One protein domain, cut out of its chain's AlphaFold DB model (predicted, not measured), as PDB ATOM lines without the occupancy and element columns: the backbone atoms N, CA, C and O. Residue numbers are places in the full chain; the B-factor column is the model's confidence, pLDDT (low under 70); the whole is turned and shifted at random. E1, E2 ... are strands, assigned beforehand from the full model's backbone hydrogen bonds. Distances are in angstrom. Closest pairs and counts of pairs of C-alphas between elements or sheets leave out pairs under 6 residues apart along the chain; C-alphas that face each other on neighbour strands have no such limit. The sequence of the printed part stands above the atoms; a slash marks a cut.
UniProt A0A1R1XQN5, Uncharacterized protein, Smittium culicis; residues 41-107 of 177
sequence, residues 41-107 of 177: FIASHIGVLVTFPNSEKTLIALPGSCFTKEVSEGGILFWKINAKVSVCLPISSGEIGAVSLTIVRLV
ATOM      1  N   PHE A  41     140.951 122.154 170.980       35.94
ATOM      2  CA  PHE A  41     140.788 123.414 171.701       35.94
ATOM      3  C   PHE A  41     140.516 124.528 170.688       35.94
ATOM      4  O   PHE A  41     141.412 124.993 169.981       35.94
ATOM      5  N   ILE A  42     139.255 124.934 170.580       46.62
ATOM      6  CA  ILE A  42     138.839 125.980 169.654       46.62
ATOM      7  C   ILE A  42     139.114 127.334 170.321       46.62
ATOM      8  O   ILE A  42     138.322 127.833 171.112       46.62
ATOM      9  N   ALA A  43     140.262 127.936 169.998       46.12
ATOM     10  CA  ALA A  43     140.702 129.222 170.556       46.12
ATOM     11  C   ALA A  43     139.831 130.430 170.136       46.12
ATOM     12  O   ALA A  43     140.060 131.547 170.588       46.12
ATOM     13  N   SER A  44     138.860 130.222 169.248       59.19
ATOM     14  CA  SER A  44     137.999 131.258 168.687       59.19
ATOM     15  C   SER A  44     136.555 130.795 168.712       59.19
ATOM     16  O   SER A  44     136.233 129.729 168.207       59.19
ATOM     17  N   HIS A  45     135.650 131.629 169.211       72.12
ATOM     18  CA  HIS A  45     134.220 131.328 169.204       72.12
ATOM     19  C   HIS A  45     133.589 131.427 167.813       72.12
ATOM     20  O   HIS A  45     132.372 131.472 167.725       72.12
ATOM     21  N   ILE A  46     134.365 131.522 166.733       78.50
ATOM     22  CA  ILE A  46     133.858 131.658 165.368       78.50
ATOM     23  C   ILE A  46     134.520 130.604 164.476       78.50
ATOM     24  O   ILE A  46     135.738 130.408 164.503       78.50
ATOM     25  N   GLY A  47     133.703 129.935 163.667       80.25
ATOM     26  CA  GLY A  47     134.120 128.912 162.716       80.25
ATOM     27  C   GLY A  47     133.352 129.001 161.401       80.25
ATOM     28  O   GLY A  47     132.432 129.805 161.252       80.25
ATOM     29  N   VAL A  48     133.726 128.152 160.449       84.12
ATOM     30  CA  VAL A  48     132.993 127.936 159.200       84.12
ATOM     31  C   VAL A  48     132.401 126.536 159.231       84.12
ATOM     32  O   VAL A  48     133.127 125.546 159.309       84.12
ATOM     33  N   LEU A  49     131.079 126.456 159.175       84.62
ATOM     34  CA  LEU A  49     130.341 125.224 158.972       84.62
ATOM     35  C   LEU A  49     130.269 124.933 157.473       84.62
ATOM     36  O   LEU A  49     129.722 125.719 156.700       84.62
ATOM     37  N   VAL A  50     130.821 123.797 157.076       82.00
ATOM     38  CA  VAL A  50     130.738 123.255 155.723       82.00
ATOM     39  C   VAL A  50     129.631 122.211 155.712       82.00
ATOM     40  O   VAL A  50     129.704 121.243 156.464       82.00
ATOM     41  N   THR A  51     128.614 122.403 154.874       81.62
ATOM     42  CA  THR A  51     127.576 121.393 154.625       81.62
ATOM     43  C   THR A  51     127.763 120.819 153.230       81.62
ATOM     44  O   THR A  51     127.784 121.556 152.239       81.62
ATOM     45  N   PHE A  52     127.915 119.504 153.172       80.88
ATOM     46  CA  PHE A  52     128.154 118.740 151.958       80.88
ATOM     47  C   PHE A  52     126.841 118.263 151.316       80.88
ATOM     48  O   PHE A  52     125.803 118.227 151.982       80.88
ATOM     49  N   PRO A  53     126.857 117.848 150.034       77.06
ATOM     50  CA  PRO A  53     125.655 117.375 149.343       77.06
ATOM     51  C   PRO A  53     124.969 116.175 150.013       77.06
ATOM     52  O   PRO A  53     123.751 116.050 149.960       77.06
ATOM     53  N   ASN A  54     125.743 115.311 150.674       78.81
ATOM     54  CA  ASN A  54     125.263 114.158 151.445       78.81
ATOM     55  C   ASN A  54     124.710 114.545 152.835       78.81
ATOM     56  O   ASN A  54     124.473 113.667 153.658       78.81
ATOM     57  N   SER A  55     124.509 115.839 153.111       79.25
ATOM     58  CA  SER A  55     124.113 116.392 154.418       79.25
ATOM     59  C   SER A  55     125.136 116.212 155.544       79.25
ATOM     60  O   SER A  55     124.856 116.587 156.688       79.25
ATOM     61  N   GLU A  56     126.327 115.694 155.237       78.94
ATOM     62  CA  GLU A  56     127.448 115.685 156.167       78.94
ATOM     63  C   GLU A  56     127.853 117.123 156.483       78.94
ATOM     64  O   GLU A  56     127.814 118.016 155.627       78.94
ATOM     65  N   LYS A  57     128.220 117.356 157.740       80.88
ATOM     66  CA  LYS A  57     128.617 118.671 158.223       80.88
ATOM     67  C   LYS A  57     130.000 118.583 158.835       80.88
ATOM     68  O   LYS A  57     130.258 117.715 159.661       80.88
ATOM     69  N   THR A  58     130.876 119.501 158.458       79.56
ATOM     70  CA  THR A  58     132.200 119.658 159.067       79.56
ATOM     71  C   THR A  58     132.357 121.082 159.563       79.56
ATOM     72  O   THR A  58     132.053 122.035 158.850       79.56
ATOM     73  N   LEU A  59     132.849 121.231 160.787       80.62
ATOM     74  CA  LEU A  59     133.159 122.527 161.371       80.62
ATOM     75  C   LEU A  59     134.660 122.796 161.270       80.62
ATOM     76  O   LEU A  59     135.475 122.007 161.743       80.62
ATOM     77  N   ILE A  60     135.016 123.946 160.710       82.88
ATOM     78  CA  ILE A  60     136.392 124.430 160.627       82.88
ATOM     79  C   ILE A  60     136.517 125.627 161.566       82.88
ATOM     80  O   ILE A  60     135.974 126.698 161.298       82.88
ATOM     81  N   ALA A  61     137.224 125.455 162.681       78.00
ATOM     82  CA  ALA A  61     137.501 126.553 163.600       78.00
ATOM     83  C   ALA A  61     138.411 127.593 162.928       78.00
ATOM     84  O   ALA A  61     139.439 127.239 162.345       78.00
ATOM     85  N   LEU A  62     138.053 128.878 163.017       77.88
ATOM     86  CA  LEU A  62     138.895 129.948 162.490       77.88
ATOM     87  C   LEU A  62     139.874 130.409 163.570       77.88
ATOM     88  O   LEU A  62     139.427 130.820 164.640       77.88
ATOM     89  N   PRO A  63     141.194 130.394 163.331       77.62
ATOM     90  CA  PRO A  63     142.147 130.872 164.322       77.62
ATOM     91  C   PRO A  63     141.966 132.377 164.569       77.62
ATOM     92  O   PRO A  63     141.593 133.123 163.665       77.62
ATOM     93  N   GLY A  64     142.291 132.843 165.779       70.44
ATOM     94  CA  GLY A  64     142.194 134.265 166.147       70.44
ATOM     95  C   GLY A  64     142.968 135.203 165.207       70.44
ATOM     96  O   GLY A  64     142.559 136.339 164.990       70.44
ATOM     97  N   SER A  65     144.030 134.707 164.565       77.81
ATOM     98  CA  SER A  65     144.810 135.430 163.553       77.81
ATOM     99  C   SER A  65     144.026 135.795 162.287       77.81
ATOM    100  O   SER A  65     144.475 136.643 161.523       77.81
ATOM    101  N   CYS A  66     142.880 135.157 162.036       75.19
ATOM    102  CA  CYS A  66     142.003 135.487 160.913       75.19
ATOM    103  C   CYS A  66     141.172 136.753 161.152       75.19
ATOM    104  O   CYS A  66     140.539 137.225 160.212       75.19
ATOM    105  N   PHE A  67     141.142 137.289 162.372       77.81
ATOM    106  CA  PHE A  67     140.292 138.416 162.737       77.81
ATOM    107  C   PHE A  67     141.127 139.687 162.862       77.81
ATOM    108  O   PHE A  67     142.014 139.781 163.710       77.81
ATOM    109  N   THR A  68     140.812 140.691 162.052       75.56
ATOM    110  CA  THR A  68     141.378 142.037 162.173       75.56
ATOM    111  C   THR A  68     140.295 143.043 162.496       75.56
ATOM    112  O   THR A  68     139.211 143.044 161.918       75.56
ATOM    113  N   LYS A  69     140.608 143.924 163.437       77.12
ATOM    114  CA  LYS A  69     139.762 145.045 163.816       77.12
ATOM    115  C   LYS A  69     140.066 146.213 162.876       77.12
ATOM    116  O   LYS A  69     141.217 146.631 162.787       77.12
ATOM    117  N   GLU A  70     139.059 146.725 162.186       72.56
ATOM    118  CA  GLU A  70     139.174 147.857 161.265       72.56
ATOM    119  C   GLU A  70     138.200 148.970 161.695       72.56
ATOM    120  O   GLU A  70     137.158 148.717 162.304       72.56
ATOM    121  N   VAL A  71     138.573 150.223 161.438       71.81
ATOM    122  CA  VAL A  71     137.752 151.407 161.727       71.81
ATOM    123  C   VAL A  71     137.482 152.090 160.398       71.81
ATOM    124  O   VAL A  71     138.417 152.370 159.649       71.81
ATOM    125  N   SER A  72     136.211 152.321 160.079       80.25
ATOM    126  CA  SER A  72     135.831 153.017 158.853       80.25
ATOM    127  C   SER A  72     136.189 154.498 158.949       80.25
ATOM    128  O   SER A  72     136.362 155.039 160.040       80.25
ATOM    129  N   GLU A  73     136.231 155.190 157.812       77.56
ATOM    130  CA  GLU A  73     136.460 156.643 157.774       77.56
ATOM    131  C   GLU A  73     135.416 157.436 158.589       77.56
ATOM    132  O   GLU A  73     135.701 158.532 159.057       77.56
ATOM    133  N   GLY A  74     134.233 156.858 158.835       84.19
ATOM    134  CA  GLY A  74     133.190 157.416 159.704       84.19
ATOM    135  C   GLY A  74     133.313 157.043 161.188       84.19
ATOM    136  O   GLY A  74     132.369 157.264 161.941       84.19
ATOM    137  N   GLY A  75     134.422 156.428 161.611       74.50
ATOM    138  CA  GLY A  75     134.637 155.990 162.994       74.50
ATOM    139  C   GLY A  75     133.873 154.720 163.387       74.50
ATOM    140  O   GLY A  75     133.864 154.353 164.562       74.50
ATOM    141  N   ILE A  76     133.239 154.032 162.431       73.62
ATOM    142  CA  ILE A  76     132.502 152.793 162.704       73.62
ATOM    143  C   ILE A  76     133.499 151.657 162.840       73.62
ATOM    144  O   ILE A  76     134.324 151.420 161.959       73.62
ATOM    145  N   LEU A  77     133.386 150.928 163.938       66.00
ATOM    146  CA  LEU A  77     134.234 149.794 164.217       66.00
ATOM    147  C   LEU A  77     133.671 148.510 163.605       66.00
ATOM    148  O   LEU A  77     132.530 148.151 163.885       66.00
ATOM    149  N   PHE A  78     134.487 147.780 162.846       71.38
ATOM    150  CA  PHE A  78     134.113 146.478 162.301       71.38
ATOM    151  C   PHE A  78     135.222 145.433 162.458       71.38
ATOM    152  O   PHE A  78     136.407 145.743 162.588       71.38
ATOM    153  N   TRP A  79     134.812 144.166 162.473       74.19
ATOM    154  CA  TRP A  79     135.713 143.020 162.470       74.19
ATOM    155  C   TRP A  79     135.734 142.416 161.075       74.19
ATOM    156  O   TRP A  79     134.698 142.048 160.528       74.19
ATOM    157  N   LYS A  80     136.927 142.303 160.510       77.31
ATOM    158  CA  LYS A  80     137.169 141.652 159.235       77.31
ATOM    159  C   LYS A  80     137.701 140.254 159.476       77.31
ATOM    160  O   LYS A  80     138.653 140.068 160.230       77.31
ATOM    161  N   ILE A  81     137.095 139.289 158.799       82.56
ATOM    162  CA  ILE A  81     137.527 137.896 158.813       82.56
ATOM    163  C   ILE A  81     138.266 137.629 157.505       82.56
ATOM    164  O   ILE A  81     137.682 137.719 156.426       82.56
ATOM    165  N   ASN A  82     139.552 137.303 157.588       82.62
ATOM    166  CA  ASN A  82     140.362 136.878 156.453       82.62
ATOM    167  C   ASN A  82     140.823 135.433 156.670       82.62
ATOM    168  O   ASN A  82     141.773 135.164 157.408       82.62
ATOM    169  N   ALA A  83     140.120 134.498 156.034       80.50
ATOM    170  CA  ALA A  83     140.379 133.071 156.139       80.50
ATOM    171  C   ALA A  83     140.347 132.406 154.759       80.50
ATOM    172  O   ALA A  83     139.542 132.761 153.899       80.50
ATOM    173  N   LYS A  84     141.214 131.408 154.565       80.94
ATOM    174  CA  LYS A  84     141.178 130.519 153.401       80.94
ATOM    175  C   LYS A  84     140.624 129.174 153.841       80.94
ATOM    176  O   LYS A  84     141.212 128.524 154.699       80.94
ATOM    177  N   VAL A  85     139.513 128.768 153.237       76.56
ATOM    178  CA  VAL A  85     138.884 127.467 153.473       76.56
ATOM    179  C   VAL A  85     139.068 126.613 152.226       76.56
ATOM    180  O   VAL A  85     138.750 127.043 151.119       76.56
ATOM    181  N   SER A  86     139.603 125.408 152.403       76.75
ATOM    182  CA  SER A  86     139.758 124.420 151.336       76.75
ATOM    183  C   SER A  86     138.872 123.223 151.637       76.75
ATOM    184  O   SER A  86     138.943 122.657 152.723       76.75
ATOM    185  N   VAL A  87     138.035 122.855 150.671       71.25
ATOM    186  CA  VAL A  87     137.103 121.731 150.770       71.25
ATOM    187  C   VAL A  87     137.413 120.771 149.630       71.25
ATOM    188  O   VAL A  87     137.419 121.176 148.467       71.25
ATOM    189  N   CYS A  88     137.683 119.512 149.964       68.69
ATOM    190  CA  CYS A  88     137.964 118.455 148.999       68.69
ATOM    191  C   CYS A  88     136.797 117.474 148.985       68.69
ATOM    192  O   CYS A  88     136.410 116.966 150.032       68.69
ATOM    193  N   LEU A  89     136.255 117.207 147.798       65.31
ATOM    194  CA  LEU A  89     135.135 116.294 147.605       65.31
ATOM    195  C   LEU A  89     135.469 115.303 146.493       65.31
ATOM    196  O   LEU A  89     135.811 115.744 145.392       65.31
ATOM    197  N   PRO A  90     135.362 113.989 146.740       59.69
ATOM    198  CA  PRO A  90     135.318 113.028 145.653       59.69
ATOM    199  C   PRO A  90     133.979 113.207 144.926       59.69
ATOM    200  O   PRO A  90     132.926 113.063 145.535       59.69
ATOM    201  N   ILE A  91     134.025 113.570 143.643       64.38
ATOM    202  CA  ILE A  91     132.834 113.716 142.795       64.38
ATOM    203  C   ILE A  91     132.940 112.690 141.671       64.38
ATOM    204  O   ILE A  91     133.934 112.681 140.934       64.38
ATOM    205  N   SER A  92     131.934 111.830 141.533       59.69
ATOM    206  CA  SER A  92     131.819 110.909 140.400       59.69
ATOM    207  C   SER A  92     131.144 111.585 139.195       59.69
ATOM    208  O   SER A  92     130.498 112.631 139.304       59.69
ATOM    209  N   SER A  93     131.341 111.042 137.990       46.28
ATOM    210  CA  SER A  93     130.776 111.644 136.775       46.28
ATOM    211  C   SER A  93     129.244 111.590 136.809       46.28
ATOM    212  O   SER A  93     128.667 110.508 136.800       46.28
ATOM    213  N   GLY A  94     128.592 112.758 136.825       58.62
ATOM    214  CA  GLY A  94     127.128 112.886 136.834       58.62
ATOM    215  C   GLY A  94     126.526 113.355 138.160       58.62
ATOM    216  O   GLY A  94     125.333 113.645 138.210       58.62
ATOM    217  N   GLU A  95     127.328 113.492 139.215       62.62
ATOM    218  CA  GLU A  95     126.855 114.015 140.496       62.62
ATOM    219  C   GLU A  95     126.672 115.539 140.456       62.62
ATOM    220  O   GLU A  95     127.559 116.295 140.051       62.62
ATOM    221  N   ILE A  96     125.500 115.996 140.902       60.50
ATOM    222  CA  ILE A  96     125.192 117.409 141.129       60.50
ATOM    223  C   ILE A  96     124.875 117.562 142.609       60.50
ATOM    224  O   ILE A  96     123.965 116.922 143.129       60.50
ATOM    225  N   GLY A  97     125.617 118.435 143.279       66.25
ATOM    226  CA  GLY A  97     125.443 118.712 144.694       66.25
ATOM    227  C   GLY A  97     125.822 120.147 145.021       66.25
ATOM    228  O   GLY A  97     126.631 120.762 144.324       66.25
ATOM    229  N   ALA A  98     125.221 120.684 146.077       71.31
ATOM    230  CA  ALA A  98     125.576 121.989 146.608       71.31
ATOM    231  C   ALA A  98     126.485 121.812 147.825       71.31
ATOM    232  O   ALA A  98     126.176 121.045 148.733       71.31
ATOM    233  N   VAL A  99     127.594 122.548 147.837       72.81
ATOM    234  CA  VAL A  99     128.387 122.773 149.048       72.81
ATOM    235  C   VAL A  99     127.989 124.130 149.596       72.81
ATOM    236  O   VAL A  99     127.970 125.116 148.853       72.81
ATOM    237  N   SER A 100     127.673 124.176 150.886       81.44
ATOM    238  CA  SER A 100     127.358 125.409 151.600       81.44
ATOM    239  C   SER A 100     128.434 125.708 152.640       81.44
ATOM    240  O   SER A 100     128.899 124.809 153.339       81.44
ATOM    241  N   LEU A 101     128.824 126.980 152.722       83.88
ATOM    242  CA  LEU A 101     129.719 127.521 153.737       83.88
ATOM    243  C   LEU A 101     128.941 128.546 154.562       83.88
ATOM    244  O   LEU A 101     128.380 129.487 153.998       83.88
ATOM    245  N   THR A 102     128.929 128.374 155.880       83.75
ATOM    246  CA  THR A 102     128.226 129.261 156.812       83.75
ATOM    247  C   THR A 102     129.162 129.665 157.939       83.75
ATOM    248  O   THR A 102     129.786 128.813 158.563       83.75
ATOM    249  N   ILE A 103     129.267 130.963 158.218       83.94
ATOM    250  CA  ILE A 103     130.008 131.448 159.385       83.94
ATOM    251  C   ILE A 103     129.139 131.206 160.620       83.94
ATOM    252  O   ILE A 103     127.984 131.621 160.655       83.94
ATOM    253  N   VAL A 104     129.682 130.525 161.627       78.75
ATOM    254  CA  VAL A 104     128.954 130.162 162.850       78.75
ATOM    255  C   VAL A 104     129.698 130.631 164.090       78.75
ATOM    256  O   VAL A 104     130.930 130.678 164.106       78.75
ATOM    257  N   ARG A 105     128.944 130.942 165.148       77.88
ATOM    258  CA  ARG A 105     129.487 131.198 166.482       77.88
ATOM    259  C   ARG A 105     129.345 129.953 167.356       77.88
ATOM    260  O   ARG A 105     128.283 129.345 167.407       77.88
ATOM    261  N   LEU A 106     130.405 129.608 168.073       71.81
ATOM    262  CA  LEU A 106     130.478 128.499 169.012       71.81
ATOM    263  C   LEU A 106     130.202 129.020 170.419       71.81
ATOM    264  O   LEU A 106     130.969 129.820 170.967       71.81
ATOM    265  N   VAL A 107     129.094 128.568 170.990       68.25
ATOM    266  CA  VAL A 107     128.717 128.838 172.377       68.25
ATOM    267  C   VAL A 107     129.104 127.611 173.194       68.25
ATOM    268  O   VAL A 107     128.811 126.490 172.797       68.25
TER     269      VAL A 107
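AT A GLANCE: This is residues 41 to 107 of the 177 residues of an uncharacterized protein of Smittium culicis (UniProt A0A1R1XQN5). A small sheet, E2-E1-E5, has a separate hairpin, E3 and E4, set off beyond one end; residues 82 to 99 make a long loop from E4 to E5, reaching the opposite end of the model at Ser 93. The 67 printed residues include five named strands, E1 to E5 in chain order, and no named helix; both sheets are antiparallel. The class is all strand, with 27 residues, under half, in named elements. The whole is loose, radius of gyration of the C-alphas 15.6 A, spanning 51 by 30 by 17 A.

IN THESE COORDINATES: E1, residues 46 to 51, 16.1 A long, begins at C-alpha 46 (133.858, 131.658, 165.368). E2 is residues 57 to 61, E3 67 to 71, E4 77 to 81. E5, residues 100 to 105, 16.1 A, ends at C-alpha 105 (129.487, 131.198, 166.482).

HOW THE PARTS SIT: Inner strand E1 forms a hairpin with E2, N 48 to O 60 2.8 A. E5 is antiparallel to E1 at 152 degrees, N 49 to O 102 2.8 A. Hairpin E3 and E4 has N 80 to O 68 2.8 A. E2 and E3 are apart.

THE WHOLE: The farthest C-alphas, Gly 75 and Ser 93, are 51.7 A apart. The printed part has no cut; the E4 to E5 link is long. Residues 41 to 44, 77, 88 to 97 and 107 have pLDDT under 70.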